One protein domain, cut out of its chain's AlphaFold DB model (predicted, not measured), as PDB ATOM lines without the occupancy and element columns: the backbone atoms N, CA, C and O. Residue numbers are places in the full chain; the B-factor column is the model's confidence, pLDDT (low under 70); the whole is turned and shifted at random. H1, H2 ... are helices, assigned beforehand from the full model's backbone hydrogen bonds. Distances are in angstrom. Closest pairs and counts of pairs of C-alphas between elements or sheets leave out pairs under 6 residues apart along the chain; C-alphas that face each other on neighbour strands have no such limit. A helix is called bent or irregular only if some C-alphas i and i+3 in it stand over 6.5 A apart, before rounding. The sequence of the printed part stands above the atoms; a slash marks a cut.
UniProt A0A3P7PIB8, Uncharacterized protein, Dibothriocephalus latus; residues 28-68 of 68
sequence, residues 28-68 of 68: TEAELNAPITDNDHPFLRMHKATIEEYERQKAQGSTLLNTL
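Overview. This is residues 28 to 68 of the 68 residues of an uncharacterized protein of Dibothriocephalus latus (UniProt A0A3P7PIB8). One long helix, H2, makes the longest axis of this model, and from its first end residues 33 to 41 fold back as a hook to H1, a single short helix held out to one side of H2. The free end of H2, from residue 53, and the tail to residue 68 stick out as a bare arm. The printed part has 41 residues with two named helices, H1 then H2, and no named strand; the class is all helix. The whole is only just loose, close to extended, with a radius of gyration of the C-alphas of 13.4 A, and its outline is flat, 42 by 22 by 11 A.

Along the chain. Find C-alpha 42 at (-35.123, 25.354, -12.263); from there H2, residues 42 to 65, runs 35.8 A to C-alpha 65 at (0.447, 28.331, -14.788). It has a kink of 46 degrees near residue 49 and is irregular, with C-alphas 46 and 49 7.5 A apart. Then go to C-alpha 29 at (-19.612, 11.757, -7.832), where H1, residues 29 to 32, begins; it is 5.1 A long.

Arrangement. H1 and H2 are apart, with no C-alpha of the one within 8 A of the other. Between them is a short link of 9 residues. In H2, 18 of 20 O i to N i+4 pairs are within hydrogen-bond range; H1 is too short for such a pair, and its one O i to N i+3 pair is not within range.

Size, cuts and confidence. The two C-alphas farthest apart, those of Asn 39 and Leu 68, are 42.1 A apart. Residues 28 to 34, 38 to 43 and 53 to 68 stand free. The printed part has no cut and ends at Leu 68, the chain's last residue. Look at the B-factor column for low confidence: residues 62 to 68 are under 70, while the mean pLDDT of the printed part is 81.2.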
ATOM      1  N   THR A  28     -24.076  10.387  -6.438       81.00
ATOM      2  CA  THR A  28     -22.749   9.835  -6.714       81.00
ATOM      3  C   THR A  28     -21.862  10.918  -7.332       81.00
ATOM      4  O   THR A  28     -22.353  11.875  -7.932       81.00
ATOM      5  N   GLU A  29     -20.537  10.781  -7.231       79.69
ATOM      6  CA  GLU A  29     -19.612  11.757  -7.832       79.69
ATOM      7  C   GLU A  29     -19.838  11.924  -9.344       79.69
ATOM      8  O   GLU A  29     -19.666  13.015  -9.882       79.69
ATOM      9  N   ALA A  30     -20.269  10.865 -10.032       81.06
ATOM     10  CA  ALA A  30     -20.593  10.920 -11.454       81.06
ATOM     11  C   ALA A  30     -21.841  11.773 -11.740       81.06
ATOM     12  O   ALA A  30     -21.858  12.521 -12.712       81.06
ATOM     13  N   GLU A  31     -22.864  11.690 -10.887       79.56
ATOM     14  CA  GLU A  31     -24.095  12.478 -11.023       79.56
ATOM     15  C   GLU A  31     -23.878  13.938 -10.616       79.56
ATOM     16  O   GLU A  31     -24.413  14.840 -11.251       79.56
ATOM     17  N   LEU A  32     -23.047  14.187  -9.600       81.06
ATOM     18  CA  LEU A  32     -22.713  15.541  -9.157       81.06
ATOM     19  C   LEU A  32     -21.936  16.331 -10.222       81.06
ATOM     20  O   LEU A  32     -22.120  17.539 -10.346       81.06
ATOM     21  N   ASN A  33     -21.074  15.652 -10.983       83.38
ATOM     22  CA  ASN A  33     -20.284  16.253 -12.062       83.38
ATOM     23  C   ASN A  33     -20.983  16.190 -13.433       83.38
ATOM     24  O   ASN A  33     -20.379  16.545 -14.449       83.38
ATOM     25  N   ALA A  34     -22.232  15.718 -13.492       86.31
ATOM     26  CA  ALA A  34     -22.981  15.654 -14.736       86.31
ATOM     27  C   ALA A  34     -23.312  17.067 -15.261       86.31
ATOM     28  O   ALA A  34     -23.522  18.000 -14.482       86.31
ATOM     29  N   PRO A  35     -23.370  17.258 -16.590       86.94
ATOM     30  CA  PRO A  35     -23.746  18.543 -17.166       86.94
ATOM     31  C   PRO A  35     -25.210  18.881 -16.856       86.94
ATOM     32  O   PRO A  35     -26.078  18.019 -16.939       86.94
ATOM     33  N   ILE A  36     -25.492  20.161 -16.585       88.62
ATOM     34  CA  ILE A  36     -26.856  20.646 -16.312       88.62
ATOM     35  C   ILE A  36     -27.722  20.539 -17.580       88.62
ATOM     36  O   ILE A  36     -27.404  21.115 -18.631       88.62
ATOM     37  N   THR A  37     -28.848  19.847 -17.458       88.38
ATOM     38  CA  THR A  37     -29.845  19.548 -18.494       88.38
ATOM     39  C   THR A  37     -31.167  20.296 -18.272       88.38
ATOM     40  O   THR A  37     -31.376  20.960 -17.258       88.38
ATOM     41  N   ASP A  38     -32.098  20.197 -19.228       86.75
ATOM     42  CA  ASP A  38     -33.426  20.827 -19.123       86.75
ATOM     43  C   ASP A  38     -34.391  20.115 -18.165       86.75
ATOM     44  O   ASP A  38     -35.390  20.710 -17.753       86.75
ATOM     45  N   ASN A  39     -34.078  18.872 -17.788       87.62
ATOM     46  CA  ASN A  39     -34.842  18.100 -16.808       87.62
ATOM     47  C   ASN A  39     -34.438  18.425 -15.363       87.62
ATOM     48  O   ASN A  39     -35.105  17.981 -14.428       87.62
ATOM     49  N   ASP A  40     -33.361  19.190 -15.177       85.88
ATOM     50  CA  ASP A  40     -32.869  19.555 -13.858       85.88
ATOM     51  C   ASP A  40     -33.700  20.654 -13.202       85.88
ATOM     52  O   ASP A  40     -34.501  21.367 -13.821       85.88
ATOM     53  N   HIS A  41     -33.474  20.805 -11.899       86.75
ATOM     54  CA  HIS A  41     -34.172  21.779 -11.081       86.75
ATOM     55  C   HIS A  41     -34.052  23.200 -11.677       86.75
ATOM     56  O   HIS A  41     -32.953  23.604 -12.075       86.75
ATOM     57  N   PRO A  42     -35.134  24.009 -11.683       90.19
ATOM     58  CA  PRO A  42     -35.123  25.354 -12.263       90.19
ATOM     59  C   PRO A  42     -33.967  26.233 -11.775       90.19
ATOM     60  O   PRO A  42     -33.380  26.964 -12.563       90.19
ATOM     61  N   PHE A  43     -33.586  26.111 -10.499       90.62
ATOM     62  CA  PHE A  43     -32.415  26.794  -9.936       90.62
ATOM     63  C   PHE A  43     -31.122  26.502 -10.715       90.62
ATOM     64  O   PHE A  43     -30.428  27.430 -11.123       90.62
ATOM     65  N   LEU A  44     -30.815  25.226 -10.970       88.56
ATOM     66  CA  LEU A  44     -29.598  24.830 -11.686       88.56
ATOM     67  C   LEU A  44     -29.617  25.359 -13.121       88.56
ATOM     68  O   LEU A  44     -28.623  25.902 -13.600       88.56
ATOM     69  N   ARG A  45     -30.776  25.288 -13.783       90.25
ATOM     70  CA  ARG A  45     -30.960  25.802 -15.147       90.25
ATOM     71  C   ARG A  45     -30.706  27.306 -15.238       90.25
ATOM     72  O   ARG A  45     -30.018  27.745 -16.156       90.25
ATOM     73  N   MET A  46     -31.196  28.084 -14.272       92.12
ATOM     74  CA  MET A  46     -30.977  29.536 -14.225       92.12
ATOM     75  C   MET A  46     -29.501  29.910 -14.049       92.12
ATOM     76  O   MET A  46     -29.064  30.933 -14.573       92.12
ATOM     77  N   HIS A  47     -28.724  29.088 -13.340       90.25
ATOM     78  CA  HIS A  47     -27.315  29.359 -13.043       90.25
ATOM     79  C   HIS A  47     -26.322  28.678 -13.994       90.25
ATOM     80  O   HIS A  47     -25.115  28.895 -13.869       90.25
ATOM     81  N   LYS A  48     -26.803  27.919 -14.985       88.62
ATOM     82  CA  LYS A  48     -25.969  27.189 -15.950       88.62
ATOM     83  C   LYS A  48     -24.921  28.076 -16.629       88.62
ATOM     84  O   LYS A  48     -23.745  27.732 -16.635       88.62
ATOM     85  N   ALA A  49     -25.324  29.245 -17.131       87.75
ATOM     86  CA  ALA A  49     -24.418  30.156 -17.836       87.75
ATOM     87  C   ALA A  49     -23.266  30.665 -16.947       87.75
ATOM     88  O   ALA A  49     -22.121  30.735 -17.389       87.75
ATOM     89  N   THR A  50     -23.560  30.982 -15.683       89.75
ATOM     90  CA  THR A  50     -22.563  31.450 -14.709       89.75
ATOM     91  C   THR A  50     -21.568  30.347 -14.352       89.75
ATOM     92  O   THR A  50     -20.370  30.604 -14.256       89.75
ATOM     93  N   ILE A  51     -22.049  29.112 -14.193       86.56
ATOM     94  CA  ILE A  51     -21.203  27.948 -13.894       86.56
ATOM     95  C   ILE A  51     -20.274  27.642 -15.075       86.56
ATOM     96  O   ILE A  51     -19.075  27.459 -14.886       86.56
ATOM     97  N   GLU A  52     -20.795  27.652 -16.304       87.44
ATOM     98  CA  GLU A  52     -19.985  27.439 -17.511       87.44
ATOM     99  C   GLU A  52     -18.881  28.493 -17.668       87.44
ATOM    100  O   GLU A  52     -17.772  28.185 -18.104       87.44
ATOM    101  N   GLU A  53     -19.163  29.747 -17.318       88.06
ATOM    102  CA  GLU A  53     -18.167  30.812 -17.347       88.06
ATOM    103  C   GLU A  53     -17.071  30.608 -16.297       88.06
ATOM    104  O   GLU A  53     -15.887  30.726 -16.620       88.06
ATOM    105  N   TYR A  54     -17.452  30.236 -15.075       86.75
ATOM    106  CA  TYR A  54     -16.510  29.910 -14.008       86.75
ATOM    107  C   TYR A  54     -15.571  28.757 -14.399       86.75
ATOM    108  O   TYR A  54     -14.352  28.876 -14.253       86.75
ATOM    109  N   GLU A  55     -16.100  27.675 -14.975       85.94
ATOM    110  CA  GLU A  55     -15.281  26.539 -15.421       85.94
ATOM    111  C   GLU A  55     -14.329  26.926 -16.568       85.94
ATOM    112  O   GLU A  55     -13.167  26.505 -16.583       85.94
ATOM    113  N   ARG A  56     -14.759  27.800 -17.493       85.88
ATOM    114  CA  ARG A  56     -13.870  28.355 -18.531       85.88
ATOM    115  C   ARG A  56     -12.719  29.162 -17.930       85.88
ATOM    116  O   ARG A  56     -11.575  28.981 -18.343       85.88
ATOM    117  N   GLN A  57     -13.001  30.029 -16.959       86.06
ATOM    118  CA  GLN A  57     -11.976  30.843 -16.295       86.06
ATOM    119  C   GLN A  57     -10.981  29.970 -15.517       86.06
ATOM    120  O   GLN A  57      -9.770  30.179 -15.599       86.06
ATOM    121  N   LYS A  58     -11.473  28.941 -14.822       84.00
ATOM    122  CA  LYS A  58     -10.651  27.956 -14.109       84.00
ATOM    123  C   LYS A  58      -9.707  27.200 -15.051       84.00
ATOM    124  O   LYS A  58      -8.521  27.063 -14.749       84.00
ATOM    125  N   ALA A  59     -10.195  26.766 -16.214       80.88
ATOM    126  CA  ALA A  59      -9.369  26.104 -17.226       80.88
ATOM    127  C   ALA A  59      -8.280  27.036 -17.797       80.88
ATOM    128  O   ALA A  59      -7.131  26.626 -17.987       80.88
ATOM    129  N   GLN A  60      -8.608  28.310 -18.026       75.75
ATOM    130  CA  GLN A  60      -7.655  29.311 -18.516       75.75
ATOM    131  C   GLN A  60      -6.580  29.641 -17.475       75.75
ATOM    132  O   GLN A  60      -5.396  29.657 -17.806       75.75
ATOM    133  N   GLY A  61      -6.966  29.818 -16.209       74.50
ATOM    134  CA  GLY A  61      -6.026  30.047 -15.110       74.50
ATOM    135  C   GLY A  61      -5.040  28.890 -14.924       74.50
ATOM    136  O   GLY A  61      -3.850  29.122 -14.733       74.50
ATOM    137  N   SER A  62      -5.499  27.644 -15.070       64.56
ATOM    138  CA  SER A  62      -4.615  26.471 -15.030       64.56
ATOM    139  C   SER A  62      -3.659  26.399 -16.226       64.56
ATOM    140  O   SER A  62      -2.527  25.947 -16.071       64.56
ATOM    141  N   THR A  63      -4.087  26.844 -17.410       60.66
ATOM    142  CA  THR A  63      -3.251  26.823 -18.623       60.66
ATOM    143  C   THR A  63      -2.092  27.819 -18.526       60.66
ATOM    144  O   THR A  63      -0.972  27.497 -18.920       60.66
ATOM    145  N   LEU A  64      -2.334  28.999 -17.945       59.75
ATOM    146  CA  LEU A  64      -1.320  30.043 -17.761       59.75
ATOM    147  C   LEU A  64      -0.224  29.659 -16.753       59.75
ATOM    148  O   LEU A  64       0.900  30.131 -16.872       59.75
ATOM    149  N   LEU A  65      -0.530  28.797 -15.778       60.84
ATOM    150  CA  LEU A  65       0.447  28.331 -14.788       60.84
ATOM    151  C   LEU A  65       1.346  27.199 -15.309       60.84
ATOM    152  O   LEU A  65       2.479  27.087 -14.864       60.84
ATOM    153  N   ASN A  66       0.867  26.387 -16.258       58.25
ATOM    154  CA  ASN A  66       1.628  25.264 -16.831       58.25
ATOM    155  C   ASN A  66       2.490  25.647 -18.050       58.25
ATOM    156  O   ASN A  66       3.161  24.784 -18.616       58.25
ATOM    157  N   THR A  67       2.429  26.903 -18.499       58.22
ATOM    158  CA  THR A  67       3.207  27.423 -19.641       58.22
ATOM    159  C   THR A  67       4.364  28.342 -19.232       58.22
ATOM    160  O   THR A  67       5.044  28.880 -20.107       58.22
ATOM    161  N   LEU A  68       4.607  28.486 -17.924       52.12
ATOM    162  CA  LEU A  68       5.785  29.122 -17.320       52.12
ATOM    163  C   LEU A  68       6.742  28.048 -16.791       52.12
ATOM    164  O   LEU A  68       7.968  28.278 -16.884       52.12
TER     165      LEU A  68